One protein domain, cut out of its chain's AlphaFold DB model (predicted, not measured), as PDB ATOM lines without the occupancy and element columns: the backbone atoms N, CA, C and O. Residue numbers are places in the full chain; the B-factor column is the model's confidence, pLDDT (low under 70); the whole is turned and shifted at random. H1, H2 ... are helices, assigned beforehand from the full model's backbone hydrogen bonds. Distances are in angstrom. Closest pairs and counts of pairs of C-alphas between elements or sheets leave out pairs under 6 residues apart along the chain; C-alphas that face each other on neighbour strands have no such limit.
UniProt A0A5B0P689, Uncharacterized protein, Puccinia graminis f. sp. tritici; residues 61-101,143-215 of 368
ATOM      1  N   CYS A  61      19.638 -48.161  11.224       50.75
ATOM      2  CA  CYS A  61      20.217 -47.918  12.549       50.75
ATOM      3  C   CYS A  61      20.892 -46.542  12.637       50.75
ATOM      4  O   CYS A  61      20.792 -45.880  13.667       50.75
ATOM      5  N   GLN A  62      21.524 -46.070  11.556       54.59
ATOM      6  CA  GLN A  62      22.153 -44.747  11.521       54.59
ATOM      7  C   GLN A  62      21.112 -43.616  11.553       54.59
ATOM      8  O   GLN A  62      21.269 -42.654  12.308       54.59
ATOM      9  N   ILE A  63      20.009 -43.753  10.811       56.19
ATOM     10  CA  ILE A  63      18.885 -42.805  10.845       56.19
ATOM     11  C   ILE A  63      18.213 -42.810  12.225       56.19
ATOM     12  O   ILE A  63      17.928 -41.747  12.777       56.19
ATOM     13  N   GLN A  64      18.011 -43.988  12.819       51.78
ATOM     14  CA  GLN A  64      17.385 -44.128  14.134       51.78
ATOM     15  C   GLN A  64      18.258 -43.530  15.250       51.78
ATOM     16  O   GLN A  64      17.754 -42.773  16.081       51.78
ATOM     17  N   TRP A  65      19.575 -43.760  15.217       51.75
ATOM     18  CA  TRP A  65      20.538 -43.138  16.133       51.75
ATOM     19  C   TRP A  65      20.562 -41.609  15.999       51.75
ATOM     20  O   TRP A  65      20.519 -40.885  16.994       51.75
ATOM     21  N   GLN A  66      20.528 -41.083  14.772       53.31
ATOM     22  CA  GLN A  66      20.468 -39.636  14.558       53.31
ATOM     23  C   GLN A  66      19.131 -39.026  15.011       53.31
ATOM     24  O   GLN A  66      19.113 -37.906  15.530       53.31
ATOM     25  N   LEU A  67      18.007 -39.737  14.878       46.00
ATOM     26  CA  LEU A  67      16.716 -39.308  15.436       46.00
ATOM     27  C   LEU A  67      16.764 -39.226  16.970       46.00
ATOM     28  O   LEU A  67      16.255 -38.266  17.557       46.00
ATOM     29  N   ILE A  68      17.422 -40.200  17.607       48.31
ATOM     30  CA  ILE A  68      17.610 -40.267  19.059       48.31
ATOM     31  C   ILE A  68      18.410 -39.061  19.563       48.31
ATOM     32  O   ILE A  68      17.954 -38.412  20.511       48.31
ATOM     33  N   CYS A  69      19.523 -38.714  18.912       49.62
ATOM     34  CA  CYS A  69      20.356 -37.570  19.292       49.62
ATOM     35  C   CYS A  69      19.633 -36.226  19.113       49.62
ATOM     36  O   CYS A  69      19.665 -35.385  20.008       49.62
ATOM     37  N   ALA A  70      18.906 -36.031  18.010       48.62
ATOM     38  CA  ALA A  70      18.220 -34.760  17.761       48.62
ATOM     39  C   ALA A  70      17.025 -34.518  18.685       48.62
ATOM     40  O   ALA A  70      16.775 -33.388  19.094       48.62
ATOM     41  N   MET A  71      16.293 -35.564  19.064       47.25
ATOM     42  CA  MET A  71      15.243 -35.407  20.066       47.25
ATOM     43  C   MET A  71      15.824 -35.204  21.466       47.25
ATOM     44  O   MET A  71      15.303 -34.378  22.206       47.25
ATOM     45  N   ALA A  72      16.935 -35.857  21.823       47.22
ATOM     46  CA  ALA A  72      17.641 -35.536  23.067       47.22
ATOM     47  C   ALA A  72      18.081 -34.056  23.106       47.22
ATOM     48  O   ALA A  72      17.945 -33.405  24.140       47.22
ATOM     49  N   ALA A  73      18.491 -33.500  21.966       50.00
ATOM     50  CA  ALA A  73      18.753 -32.077  21.763       50.00
ATOM     51  C   ALA A  73      17.495 -31.199  21.962       50.00
ATOM     52  O   ALA A  73      17.497 -30.305  22.801       50.00
ATOM     53  N   VAL A  74      16.374 -31.489  21.293       51.53
ATOM     54  CA  VAL A  74      15.111 -30.721  21.442       51.53
ATOM     55  C   VAL A  74      14.548 -30.769  22.872       51.53
ATOM     56  O   VAL A  74      13.929 -29.812  23.342       51.53
ATOM     57  N   TYR A  75      14.781 -31.858  23.599       54.84
ATOM     58  CA  TYR A  75      14.399 -31.958  25.007       54.84
ATOM     59  C   TYR A  75      15.411 -31.296  25.951       54.84
ATOM     60  O   TYR A  75      15.006 -30.739  26.970       54.84
ATOM     61  N   SER A  76      16.696 -31.257  25.586       48.34
ATOM     62  CA  SER A  76      17.715 -30.443  26.268       48.34
ATOM     63  C   SER A  76      17.445 -28.945  26.096       48.34
ATOM     64  O   SER A  76      17.660 -28.171  27.016       48.34
ATOM     65  N   VAL A  77      16.858 -28.544  24.970       50.56
ATOM     66  CA  VAL A  77      16.302 -27.203  24.726       50.56
ATOM     67  C   VAL A  77      15.121 -26.904  25.632       50.56
ATOM     68  O   VAL A  77      15.092 -25.853  26.257       50.56
ATOM     69  N   HIS A  78      14.145 -27.813  25.722       52.59
ATOM     70  CA  HIS A  78      13.001 -27.650  26.630       52.59
ATOM     71  C   HIS A  78      13.461 -27.533  28.084       52.59
ATOM     72  O   HIS A  78      12.944 -26.723  28.846       52.59
ATOM     73  N   TYR A  79      14.495 -28.295  28.434       55.12
ATOM     74  CA  TYR A  79      15.205 -28.197  29.699       55.12
ATOM     75  C   TYR A  79      15.893 -26.838  29.881       55.12
ATOM     76  O   TYR A  79      15.675 -26.214  30.910       55.12
ATOM     77  N   LEU A  80      16.669 -26.348  28.909       49.69
ATOM     78  CA  LEU A  80      17.351 -25.052  29.003       49.69
ATOM     79  C   LEU A  80      16.349 -23.898  29.089       49.69
ATOM     80  O   LEU A  80      16.500 -23.044  29.951       49.69
ATOM     81  N   LEU A  81      15.272 -23.930  28.303       48.75
ATOM     82  CA  LEU A  81      14.163 -22.974  28.375       48.75
ATOM     83  C   LEU A  81      13.485 -22.990  29.755       48.75
ATOM     84  O   LEU A  81      13.310 -21.942  30.370       48.75
ATOM     85  N   SER A  82      13.190 -24.177  30.296       50.62
ATOM     86  CA  SER A  82      12.611 -24.324  31.638       50.62
ATOM     87  C   SER A  82      13.579 -23.943  32.768       50.62
ATOM     88  O   SER A  82      13.114 -23.557  33.839       50.62
ATOM     89  N   GLN A  83      14.892 -24.090  32.571       49.19
ATOM     90  CA  GLN A  83      15.918 -23.642  33.518       49.19
ATOM     91  C   GLN A  83      16.100 -22.124  33.450       49.19
ATOM     92  O   GLN A  83      16.319 -21.513  34.486       49.19
ATOM     93  N   CYS A  84      15.944 -21.494  32.286       45.41
ATOM     94  CA  CYS A  84      15.999 -20.034  32.143       45.41
ATOM     95  C   CYS A  84      14.855 -19.347  32.862       45.41
ATOM     96  O   CYS A  84      15.097 -18.488  33.704       45.41
ATOM     97  N   ASP A  85      13.630 -19.825  32.639       42.72
ATOM     98  CA  ASP A  85      12.439 -19.318  33.322       42.72
ATOM     99  C   ASP A  85      12.520 -19.478  34.855       42.72
ATOM    100  O   ASP A  85      11.751 -18.862  35.578       42.72
ATOM    101  N   GLN A  86      13.438 -20.288  35.396       43.22
ATOM    102  CA  GLN A  86      13.537 -20.558  36.838       43.22
ATOM    103  C   GLN A  86      14.836 -20.075  37.489       43.22
ATOM    104  O   GLN A  86      14.817 -19.712  38.662       43.22
ATOM    105  N   VAL A  87      15.957 -20.034  36.765       45.62
ATOM    106  CA  VAL A  87      17.218 -19.432  37.224       45.62
ATOM    107  C   VAL A  87      17.107 -17.914  37.201       45.62
ATOM    108  O   VAL A  87      17.587 -17.287  38.146       45.62
ATOM    109  N   CYS A  88      16.424 -17.331  36.205       41.66
ATOM    110  CA  CYS A  88      16.084 -15.910  36.217       41.66
ATOM    111  C   CYS A  88      15.208 -15.598  37.437       41.66
ATOM    112  O   CYS A  88      15.629 -14.826  38.293       41.66
ATOM    113  N   PHE A  89      14.086 -16.303  37.627       34.66
ATOM    114  CA  PHE A  89      13.203 -16.090  38.783       34.66
ATOM    115  C   PHE A  89      13.884 -16.368  40.137       34.66
ATOM    116  O   PHE A  89      13.802 -15.549  41.044       34.66
ATOM    117  N   GLY A  90      14.618 -17.472  40.291       35.62
ATOM    118  CA  GLY A  90      15.241 -17.855  41.563       35.62
ATOM    119  C   GLY A  90      16.443 -16.996  41.974       35.62
ATOM    120  O   GLY A  90      16.670 -16.801  43.171       35.62
ATOM    121  N   LYS A  91      17.218 -16.464  41.015       37.41
ATOM    122  CA  LYS A  91      18.287 -15.490  41.304       37.41
ATOM    123  C   LYS A  91      17.724 -14.085  41.547       37.41
ATOM    124  O   LYS A  91      18.275 -13.385  42.394       37.41
ATOM    125  N   LEU A  92      16.631 -13.706  40.876       34.28
ATOM    126  CA  LEU A  92      15.904 -12.452  41.116       34.28
ATOM    127  C   LEU A  92      15.296 -12.416  42.527       34.28
ATOM    128  O   LEU A  92      15.517 -11.453  43.254       34.28
ATOM    129  N   THR A  93      14.637 -13.493  42.971       34.16
ATOM    130  CA  THR A  93      14.041 -13.562  44.319       34.16
ATOM    131  C   THR A  93      15.095 -13.519  45.431       34.16
ATOM    132  O   THR A  93      14.952 -12.745  46.370       34.16
ATOM    133  N   ARG A  94      16.208 -14.261  45.308       38.03
ATOM    134  CA  ARG A  94      17.281 -14.246  46.327       38.03
ATOM    135  C   ARG A  94      18.009 -12.912  46.436       38.03
ATOM    136  O   ARG A  94      18.511 -12.595  47.507       38.03
ATOM    137  N   ARG A  95      18.125 -12.163  45.337       38.94
ATOM    138  CA  ARG A  95      18.779 -10.850  45.342       38.94
ATOM    139  C   ARG A  95      17.863  -9.771  45.925       38.94
ATOM    140  O   ARG A  95      18.341  -8.964  46.708       38.94
ATOM    141  N   ALA A  96      16.563  -9.824  45.623       40.19
ATOM    142  CA  ALA A  96      15.559  -8.951  46.230       40.19
ATOM    143  C   ALA A  96      15.421  -9.175  47.752       40.19
ATOM    144  O   ALA A  96      15.295  -8.211  48.499       40.19
ATOM    145  N   GLU A  97      15.513 -10.425  48.224       38.12
ATOM    146  CA  GLU A  97      15.506 -10.750  49.662       38.12
ATOM    147  C   GLU A  97      16.786 -10.274  50.376       38.12
ATOM    148  O   GLU A  97      16.701  -9.691  51.453       38.12
ATOM    149  N   LEU A  98      17.968 -10.436  49.761       40.94
ATOM    150  CA  LEU A  98      19.233  -9.978  50.356       40.94
ATOM    151  C   LEU A  98      19.340  -8.444  50.442       40.94
ATOM    152  O   LEU A  98      19.995  -7.927  51.340       40.94
ATOM    153  N   GLU A  99      18.735  -7.716  49.500       41.66
ATOM    154  CA  GLU A  99      18.746  -6.247  49.482       41.66
ATOM    155  C   GLU A  99      17.667  -5.642  50.407       41.66
ATOM    156  O   GLU A  99      17.892  -4.579  50.992       41.66
ATOM    157  N   ALA A 100      16.546  -6.338  50.639       45.88
ATOM    158  CA  ALA A 100      15.547  -5.943  51.638       45.88
ATOM    159  C   ALA A 100      16.104  -5.993  53.077       45.88
ATOM    160  O   ALA A 100      15.839  -5.083  53.863       45.88
ATOM    161  N   ASP A 101      16.953  -6.979  53.389       36.84
ATOM    162  CA  ASP A 101      17.573  -7.128  54.716       36.84
ATOM    163  C   ASP A 101      18.702  -6.113  54.991       36.84
ATOM    164  O   ASP A 101      18.986  -5.794  56.144       36.84
ATOM    165  N   LYS A 143      13.987 -31.048  44.553       70.88
ATOM    166  CA  LYS A 143      13.432 -32.375  44.249       70.88
ATOM    167  C   LYS A 143      12.403 -32.349  43.109       70.88
ATOM    168  O   LYS A 143      12.353 -33.297  42.328       70.88
ATOM    169  N   SER A 144      11.638 -31.264  42.962       77.94
ATOM    170  CA  SER A 144      10.611 -31.151  41.916       77.94
ATOM    171  C   SER A 144      11.205 -31.072  40.500       77.94
ATOM    172  O   SER A 144      10.644 -31.637  39.562       77.94
ATOM    173  N   HIS A 145      12.385 -30.465  40.338       71.38
ATOM    174  CA  HIS A 145      13.018 -30.268  39.028       71.38
ATOM    175  C   HIS A 145      13.624 -31.557  38.481       71.38
ATOM    176  O   HIS A 145      13.465 -31.868  37.302       71.38
ATOM    177  N   ARG A 146      14.279 -32.349  39.342       76.62
ATOM    178  CA  ARG A 146      14.835 -33.649  38.940       76.62
ATOM    179  C   ARG A 146      13.728 -34.608  38.500       76.62
ATOM    180  O   ARG A 146      13.895 -35.295  37.496       76.62
ATOM    181  N   ALA A 147      12.592 -34.600  39.203       80.88
ATOM    182  CA  ALA A 147      11.420 -35.390  38.833       80.88
ATOM    183  C   ALA A 147      10.834 -34.942  37.483       80.88
ATOM    184  O   ALA A 147      10.653 -35.770  36.594       80.88
ATOM    185  N   ARG A 148      10.630 -33.632  37.280       79.44
ATOM    186  CA  ARG A 148      10.151 -33.088  35.995       79.44
ATOM    187  C   ARG A 148      11.098 -33.410  34.838       79.44
ATOM    188  O   ARG A 148      10.630 -33.807  33.779       79.44
ATOM    189  N   ARG A 149      12.418 -33.326  35.046       76.12
ATOM    190  CA  ARG A 149      13.416 -33.725  34.039       76.12
ATOM    191  C   ARG A 149      13.266 -35.195  33.654       76.12
ATOM    192  O   ARG A 149      13.233 -35.499  32.468       76.12
ATOM    193  N   GLY A 150      13.140 -36.082  34.644       85.56
ATOM    194  CA  GLY A 150      12.898 -37.504  34.400       85.56
ATOM    195  C   GLY A 150      11.642 -37.736  33.559       85.56
ATOM    196  O   GLY A 150      11.690 -38.488  32.592       85.56
ATOM    197  N   ILE A 151      10.558 -37.015  33.862       82.44
ATOM    198  CA  ILE A 151       9.296 -37.089  33.114       82.44
ATOM    199  C   ILE A 151       9.473 -36.604  31.670       82.44
ATOM    200  O   ILE A 151       9.057 -37.302  30.753       82.44
ATOM    201  N   TYR A 152      10.113 -35.454  31.435       79.31
ATOM    202  CA  TYR A 152      10.321 -34.952  30.071       79.31
ATOM    203  C   TYR A 152      11.211 -35.875  29.239       79.31
ATOM    204  O   TYR A 152      10.887 -36.142  28.086       79.31
ATOM    205  N   CYS A 153      12.292 -36.408  29.816       81.75
ATOM    206  CA  CYS A 153      13.138 -37.392  29.139       81.75
ATOM    207  C   CYS A 153      12.369 -38.688  28.835       81.75
ATOM    208  O   CYS A 153      12.491 -39.225  27.740       81.75
ATOM    209  N   PHE A 154      11.545 -39.166  29.770       85.81
ATOM    210  CA  PHE A 154      10.713 -40.350  29.561       85.81
ATOM    211  C   PHE A 154       9.667 -40.134  28.460       85.81
ATOM    212  O   PHE A 154       9.535 -40.964  27.564       85.81
ATOM    213  N   LEU A 155       8.965 -38.996  28.479       75.75
ATOM    214  CA  LEU A 155       8.020 -38.628  27.425       75.75
ATOM    215  C   LEU A 155       8.726 -38.536  26.072       75.75
ATOM    216  O   LEU A 155       8.209 -39.075  25.099       75.75
ATOM    217  N   ALA A 156       9.920 -37.938  26.015       75.31
ATOM    218  CA  ALA A 156      10.726 -37.887  24.802       75.31
ATOM    219  C   ALA A 156      10.933 -39.273  24.197       75.31
ATOM    220  O   ALA A 156      10.622 -39.456  23.024       75.31
ATOM    221  N   GLU A 157      11.408 -40.232  24.999       84.62
ATOM    222  CA  GLU A 157      11.630 -41.626  24.594       84.62
ATOM    223  C   GLU A 157      10.339 -42.320  24.140       84.62
ATOM    224  O   GLU A 157      10.313 -42.973  23.092       84.62
ATOM    225  N   LEU A 158       9.228 -42.095  24.849       75.56
ATOM    226  CA  LEU A 158       7.918 -42.582  24.418       75.56
ATOM    227  C   LEU A 158       7.513 -42.022  23.049       75.56
ATOM    228  O   LEU A 158       7.059 -42.785  22.196       75.56
ATOM    229  N   PHE A 159       7.720 -40.728  22.798       80.81
ATOM    230  CA  PHE A 159       7.452 -40.130  21.488       80.81
ATOM    231  C   PHE A 159       8.356 -40.714  20.394       80.81
ATOM    232  O   PHE A 159       7.860 -40.977  19.296       80.81
ATOM    233  N   LYS A 160       9.637 -41.007  20.691       77.44
ATOM    234  CA  LYS A 160      10.542 -41.666  19.726       77.44
ATOM    235  C   LYS A 160      10.001 -43.024  19.290       77.44
ATOM    236  O   LYS A 160      10.029 -43.334  18.104       77.44
ATOM    237  N   SER A 161       9.496 -43.816  20.238       80.19
ATOM    238  CA  SER A 161       9.008 -45.177  19.967       80.19
ATOM    239  C   SER A 161       7.698 -45.229  19.174       80.19
ATOM    240  O   SER A 161       7.460 -46.202  18.464       80.19
ATOM    241  N   LYS A 162       6.854 -44.190  19.257       79.56
ATOM    242  CA  LYS A 162       5.530 -44.170  18.610       79.56
ATOM    243  C   LYS A 162       5.493 -43.483  17.246       79.56
ATOM    244  O   LYS A 162       4.437 -43.476  16.621       79.56
ATOM    245  N   GLY A 163       6.596 -42.882  16.792       75.81
ATOM    246  CA  GLY A 163       6.650 -42.188  15.499       75.81
ATOM    247  C   GLY A 163       5.635 -41.044  15.368       75.81
ATOM    248  O   GLY A 163       5.254 -40.684  14.257       75.81
ATOM    249  N   GLN A 164       5.162 -40.488  16.488       70.44
ATOM    250  CA  GLN A 164       4.194 -39.396  16.459       70.44
ATOM    251  C   GLN A 164       4.849 -38.143  15.886       70.44
ATOM    252  O   GLN A 164       5.857 -37.656  16.403       70.44
ATOM    253  N   GLN A 165       4.255 -37.608  14.824       67.94
ATOM    254  CA  GLN A 165       4.698 -36.354  14.243       67.94
ATOM    255  C   GLN A 165       4.176 -35.184  15.074       67.94
ATOM    256  O   GLN A 165       2.980 -35.058  15.336       67.94
ATOM    257  N   HIS A 166       5.094 -34.321  15.500       69.44
ATOM    258  CA  HIS A 166       4.735 -33.032  16.071       69.44
ATOM    259  C   HIS A 166       4.316 -32.080  14.955       69.44
ATOM    260  O   HIS A 166       4.908 -32.083  13.877       69.44
ATOM    261  N   ARG A 167       3.341 -31.212  15.242       75.94
ATOM    262  CA  ARG A 167       2.992 -30.110  14.346       75.94
ATOM    263  C   ARG A 167       4.220 -29.216  14.170       75.94
ATOM    264  O   ARG A 167       4.753 -28.680  15.144       75.94
ATOM    265  N   GLU A 168       4.675 -29.073  12.933       77.25
ATOM    266  CA  GLU A 168       5.912 -28.367  12.592       77.25
ATOM    267  C   GLU A 168       5.927 -26.919  13.112       77.25
ATOM    268  O   GLU A 168       6.943 -26.466  13.646       77.25
ATOM    269  N   SER A 169       4.765 -26.251  13.103       72.69
ATOM    270  CA  SER A 169       4.551 -24.895  13.634       72.69
ATOM    271  C   SER A 169       5.005 -24.716  15.087       72.69
ATOM    272  O   SER A 169       5.644 -23.718  15.433       72.69
ATOM    273  N   ASP A 170       4.727 -25.697  15.946       79.25
ATOM    274  CA  ASP A 170       5.058 -25.622  17.372       79.25
ATOM    275  C   ASP A 170       6.561 -25.793  17.582       79.25
ATOM    276  O   ASP A 170       7.157 -25.203  18.487       79.25
ATOM    277  N   THR A 171       7.194 -26.600  16.727       82.38
ATOM    278  CA  THR A 171       8.639 -26.792  16.768       82.38
ATOM    279  C   THR A 171       9.372 -25.549  16.267       82.38
ATOM    280  O   THR A 171      10.345 -25.163  16.906       82.38
ATOM    281  N   ASN A 172       8.889 -24.884  15.210       84.88
ATOM    282  CA  ASN A 172       9.461 -23.623  14.721       84.88
ATOM    283  C   ASN A 172       9.427 -22.554  15.819       84.88
ATOM    284  O   ASN A 172      10.468 -22.017  16.178       84.88
ATOM    285  N   THR A 173       8.277 -22.371  16.477       82.25
ATOM    286  CA  THR A 173       8.128 -21.394  17.573       82.25
ATOM    287  C   THR A 173       9.128 -21.631  18.717       82.25
ATOM    288  O   THR A 173       9.676 -20.689  19.290       82.25
ATOM    289  N   ARG A 174       9.392 -22.894  19.075       85.00
ATOM    290  CA  ARG A 174      10.368 -23.247  20.125       85.00
ATOM    291  C   ARG A 174      11.807 -22.964  19.694       85.00
ATOM    292  O   ARG A 174      12.604 -22.528  20.519       85.00
ATOM    293  N   PHE A 175      12.133 -23.203  18.427       90.06
ATOM    294  CA  PHE A 175      13.454 -22.894  17.890       90.06
ATOM    295  C   PHE A 175      13.671 -21.392  17.734       90.06
ATOM    296  O   PHE A 175      14.737 -20.915  18.103       90.06
ATOM    297  N   ASP A 176      12.658 -20.627  17.332       84.38
ATOM    298  CA  ASP A 176      12.743 -19.165  17.311       84.38
ATOM    299  C   ASP A 176      13.060 -18.608  18.701       84.38
ATOM    300  O   ASP A 176      13.875 -17.699  18.844       84.38
ATOM    301  N   ARG A 177      12.471 -19.188  19.758       86.50
ATOM    302  CA  ARG A 177      12.809 -18.825  21.143       86.50
ATOM    303  C   ARG A 177      14.263 -19.137  21.485       86.50
ATOM    304  O   ARG A 177      14.923 -18.289  22.073       86.50
ATOM    305  N   LEU A 178      14.784 -20.303  21.101       89.00
ATOM    306  CA  LEU A 178      16.203 -20.622  21.298       89.00
ATOM    307  C   LEU A 178      17.132 -19.659  20.570       89.00
ATOM    308  O   LEU A 178      18.107 -19.213  21.161       89.00
ATOM    309  N   VAL A 179      16.827 -19.347  19.309       92.06
ATOM    310  CA  VAL A 179      17.607 -18.404  18.500       92.06
ATOM    311  C   VAL A 179      17.607 -17.034  19.173       92.06
ATOM    312  O   VAL A 179      18.653 -16.410  19.316       92.06
ATOM    313  N   ARG A 180      16.459 -16.575  19.688       88.12
ATOM    314  CA  ARG A 180      16.409 -15.331  20.470       88.12
ATOM    315  C   ARG A 180      17.279 -15.406  21.723       88.12
ATOM    316  O   ARG A 180      17.993 -14.445  22.001       88.12
ATOM    317  N   LEU A 181      17.251 -16.514  22.462       86.50
ATOM    318  CA  LEU A 181      18.059 -16.679  23.675       86.50
ATOM    319  C   LEU A 181      19.562 -16.720  23.386       86.50
ATOM    320  O   LEU A 181      20.333 -16.142  24.149       86.50
ATOM    321  N   SER A 182      19.981 -17.357  22.290       90.56
ATOM    322  CA  SER A 182      21.393 -17.422  21.907       90.56
ATOM    323  C   SER A 182      21.897 -16.114  21.297       90.56
ATOM    324  O   SER A 182      23.045 -15.746  21.529       90.56
ATOM    325  N   CYS A 183      21.069 -15.376  20.553       87.75
ATOM    326  CA  CYS A 183      21.491 -14.144  19.881       87.75
ATOM    327  C   CYS A 183      21.370 -12.885  20.752       87.75
ATOM    328  O   CYS A 183      22.110 -11.921  20.543       87.75
ATOM    329  N   THR A 184      20.463 -12.856  21.731       86.44
ATOM    330  CA  THR A 184      20.249 -11.660  22.558       86.44
ATOM    331  C   THR A 184      21.289 -11.591  23.672       86.44
ATOM    332  O   THR A 184      21.319 -12.436  24.567       86.44
ATOM    333  N   HIS A 185      22.113 -10.541  23.659       85.50
ATOM    334  CA  HIS A 185      23.180 -10.334  24.644       85.50
ATOM    335  C   HIS A 185      22.676 -10.382  26.098       85.50
ATOM    336  O   HIS A 185      23.353 -10.938  26.958       85.50
ATOM    337  N   THR A 186      21.477  -9.855  26.365       84.38
ATOM    338  CA  THR A 186      20.841  -9.894  27.692       84.38
ATOM    339  C   THR A 186      20.652 -11.325  28.188       84.38
ATOM    340  O   THR A 186      21.034 -11.637  29.310       84.38
ATOM    341  N   TYR A 187      20.136 -12.218  27.340       81.06
ATOM    342  CA  TYR A 187      19.890 -13.605  27.728       81.06
ATOM    343  C   TYR A 187      21.179 -14.417  27.828       81.06
ATOM    344  O   TYR A 187      21.321 -15.216  28.751       81.06
ATOM    345  N   ARG A 188      22.164 -14.153  26.958       88.50
ATOM    346  CA  ARG A 188      23.471 -14.831  26.980       88.50
ATOM    347  C   ARG A 188      24.176 -14.773  28.337       88.50
ATOM    348  O   ARG A 188      24.871 -15.720  28.682       88.50
ATOM    349  N   GLN A 189      23.987 -13.706  29.117       89.81
ATOM    350  CA  GLN A 189      24.622 -13.554  30.433       89.81
ATOM    351  C   GLN A 189      24.103 -14.538  31.494       89.81
ATOM    352  O   GLN A 189      24.787 -14.779  32.489       89.81
ATOM    353  N   PHE A 190      22.914 -15.117  31.299       90.25
ATOM    354  CA  PHE A 190      22.329 -16.073  32.243       90.25
ATOM    355  C   PHE A 190      22.815 -17.509  32.040       90.25
ATOM    356  O   PHE A 190      22.638 -18.337  32.935       90.25
ATOM    357  N   PHE A 191      23.454 -17.789  30.906       91.31
ATOM    358  CA  PHE A 191      23.953 -19.109  30.550       91.31
ATOM    359  C   PHE A 191      25.461 -19.205  30.733       91.31
ATOM    360  O   PHE A 191      26.219 -18.272  30.465       91.31
ATOM    361  N   SER A 192      25.920 -20.388  31.117       94.56
ATOM    362  CA  SER A 192      27.325 -20.734  30.958       94.56
ATOM    363  C   SER A 192      27.694 -20.831  29.470       94.56
ATOM    364  O   SER A 192      26.874 -21.167  28.616       94.56
ATOM    365  N   GLN A 193      28.974 -20.611  29.157       93.50
ATOM    366  CA  GLN A 193      29.537 -20.843  27.817       93.50
ATOM    367  C   GLN A 193      29.205 -22.242  27.271       93.50
ATOM    368  O   GLN A 193      28.972 -22.404  26.078       93.50
ATOM    369  N   HIS A 194      29.171 -23.250  28.144       94.44
ATOM    370  CA  HIS A 194      28.833 -24.617  27.762       94.44
ATOM    371  C   HIS A 194      27.363 -24.756  27.338       94.44
ATOM    372  O   HIS A 194      27.078 -25.377  26.319       94.44
ATOM    373  N   GLU A 195      26.433 -24.143  28.074       90.94
ATOM    374  CA  GLU A 195      25.007 -24.161  27.727       90.94
ATOM    375  C   GLU A 195      24.721 -23.413  26.424       90.94
ATOM    376  O   GLU A 195      23.931 -23.896  25.618       90.94
ATOM    377  N   LEU A 196      25.401 -22.289  26.179       92.00
ATOM    378  CA  LEU A 196      25.276 -21.563  24.912       92.00
ATOM    379  C   LEU A 196      25.728 -22.405  23.720       92.00
ATOM    380  O   LEU A 196      25.001 -22.463  22.732       92.00
ATOM    381  N   ARG A 197      26.856 -23.118  23.834       94.31
ATOM    382  CA  ARG A 197      27.309 -24.044  22.782       94.31
ATOM    383  C   ARG A 197      26.302 -25.157  22.534       94.31
ATOM    384  O   ARG A 197      25.998 -25.439  21.387       94.31
ATOM    385  N   MET A 198      25.713 -25.731  23.589       93.81
ATOM    386  CA  MET A 198      24.645 -26.719  23.409       93.81
ATOM    387  C   MET A 198      23.454 -26.129  22.644       93.81
ATOM    388  O   MET A 198      22.913 -26.790  21.768       93.81
ATOM    389  N   ILE A 199      23.029 -24.899  22.947       92.31
ATOM    390  CA  ILE A 199      21.930 -24.249  22.213       92.31
ATOM    391  C   ILE A 199      22.305 -24.047  20.741       92.31
ATOM    392  O   ILE A 199      21.495 -24.345  19.863       92.31
ATOM    393  N   GLU A 200      23.518 -23.565  20.477       93.44
ATOM    394  CA  GLU A 200      24.044 -23.336  19.128       93.44
ATOM    395  C   GLU A 200      24.114 -24.641  18.321       93.44
ATOM    396  O   GLU A 200      23.564 -24.685  17.220       93.44
ATOM    397  N   ASP A 201      24.629 -25.728  18.902       94.38
ATOM    398  CA  ASP A 201      24.672 -27.059  18.277       94.38
ATOM    399  C   ASP A 201      23.270 -27.555  17.891       94.38
ATOM    400  O   ASP A 201      23.073 -28.203  16.859       94.38
ATOM    401  N   ILE A 202      22.261 -27.261  18.716       92.31
ATOM    402  CA  ILE A 202      20.880 -27.690  18.470       92.31
ATOM    403  C   ILE A 202      20.262 -26.890  17.321       92.31
ATOM    404  O   ILE A 202      19.589 -27.470  16.463       92.31
ATOM    405  N   ILE A 203      20.512 -25.578  17.282       93.38
ATOM    406  CA  ILE A 203      20.095 -24.697  16.181       93.38
ATOM    407  C   ILE A 203      20.762 -25.147  14.875       93.38
ATOM    408  O   ILE A 203      20.068 -25.331  13.871       93.38
ATOM    409  N   GLU A 204      22.072 -25.397  14.896       94.81
ATOM    410  CA  GLU A 204      22.837 -25.847  13.733       94.81
ATOM    411  C   GLU A 204      22.379 -27.229  13.246       94.81
ATOM    412  O   GLU A 204      22.128 -27.438  12.059       94.81
ATOM    413  N   THR A 205      22.169 -28.178  14.158       92.56
ATOM    414  CA  THR A 205      21.680 -29.516  13.797       92.56
ATOM    415  C   THR A 205      20.331 -29.442  13.076       92.56
ATOM    416  O   THR A 205      20.080 -30.205  12.137       92.56
ATOM    417  N   ARG A 206      19.441 -28.527  13.489       91.69
ATOM    418  CA  ARG A 206      18.159 -28.324  12.800       91.69
ATOM    419  C   ARG A 206      18.351 -27.688  11.427       91.69
ATOM    420  O   ARG A 206      17.742 -28.181  10.479       91.69
ATOM    421  N   SER A 207      19.163 -26.638  11.306       90.25
ATOM    422  CA  SER A 207      19.375 -25.961  10.019       90.25
ATOM    423  C   SER A 207      19.983 -26.909   8.981       90.25
ATOM    424  O   SER A 207      19.508 -26.969   7.847       90.25
ATOM    425  N   GLN A 208      20.936 -27.753   9.388       91.69
ATOM    426  CA  GLN A 208      21.520 -28.780   8.523       91.69
ATOM    427  C   GLN A 208      20.494 -29.832   8.079       91.69
ATOM    428  O   GLN A 208      20.530 -30.290   6.937       91.69
ATOM    429  N   ARG A 209      19.569 -30.241   8.958       85.50
ATOM    430  CA  ARG A 209      18.491 -31.173   8.582       85.50
ATOM    431  C   ARG A 209      17.551 -30.571   7.558       85.50
ATOM    432  O   ARG A 209      17.171 -31.270   6.626       85.50
ATOM    433  N   TRP A 210      17.211 -29.301   7.729       80.88
ATOM    434  CA  TRP A 210      16.360 -28.582   6.795       80.88
ATOM    435  C   TRP A 210      17.014 -28.496   5.413       80.88
ATOM    436  O   TRP A 210      16.408 -28.884   4.421       80.88
ATOM    437  N   ALA A 211      18.308 -28.161   5.370       81.62
ATOM    438  CA  ALA A 211      19.086 -28.146   4.133       81.62
ATOM    439  C   ALA A 211      19.151 -29.523   3.437       81.62
ATOM    440  O   ALA A 211      19.200 -29.597   2.212       81.62
ATOM    441  N   ARG A 212      19.135 -30.630   4.197       84.25
ATOM    442  CA  ARG A 212      19.090 -31.994   3.633       84.25
ATOM    443  C   ARG A 212      17.692 -32.429   3.198       84.25
ATOM    444  O   ARG A 212      17.596 -33.229   2.279       84.25
ATOM    445  N   ALA A 213      16.640 -31.949   3.857       81.81
ATOM    446  CA  ALA A 213      15.257 -32.235   3.477       81.81
ATOM    447  C   ALA A 213      14.845 -31.467   2.210       81.81
ATOM    448  O   ALA A 213      14.094 -31.994   1.398       81.81
ATOM    449  N   GLU A 214      15.375 -30.256   2.026       70.19
ATOM    450  CA  GLU A 214      15.176 -29.439   0.821       70.19
ATOM    451  C   GLU A 214      16.115 -29.813  -0.331       70.19
ATOM    452  O   GLU A 214      15.913 -29.361  -1.460       70.19
ATOM    453  N   ALA A 215      17.129 -30.651  -0.087       68.38
ATOM    454  CA  ALA A 215      17.931 -31.204  -1.168       68.38
ATOM    455  C   ALA A 215      16.994 -32.018  -2.081       68.38
ATOM    456  O   ALA A 215      16.371 -32.973  -1.611       68.38
TER     457      ALA A 215
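This is residues 61 to 101 and 143 to 215 of the 368 residues of an uncharacterized protein of Puccinia graminis f. sp. tritici (UniProt A0A5B0P689). One long helix, H1, makes the longest axis; H2 packs on one side of it and H5 on the other, H3 crosses H5, and residues 92 to 101 of H1 stick out. The printed part has 114 residues with five named helices, H1 to H5 in order, and no named strand: all helix. It is loose, radius of gyration of the C-alphas 16.5 A, spanning 59 by 31 by 25 A.

H1, residues 61 to 101, starts at C-alpha 61 (20.217, -47.918, 12.549) and measures 58.7 A from first to last C-alpha. H2 is residues 143 to 162, 29.3 A; H3, 168 to 183, 22.3 A; H4, 185 to 188, 5.1 A; H5, 193 to 213, 30.4 A, ending at C-alpha 213 (15.257, -32.235, 3.477).

H1 touches H2 with residues 67 to 79 alone, closest C-alphas Tyr 75 and Cys 153, 6.9 A, at a shallow tilt of 21 degrees, opposite ways. Every O i to N i+4 pair is within hydrogen-bond range in H2, H3 and H5, and 35 of 37 in H1; H4 is too short for one.

Residues 102 to 142 are not printed; C-alphas 101 and 143 are 27.6 A apart. Residues 61 to 101, 165 to 166 and 215 are under pLDDT 70.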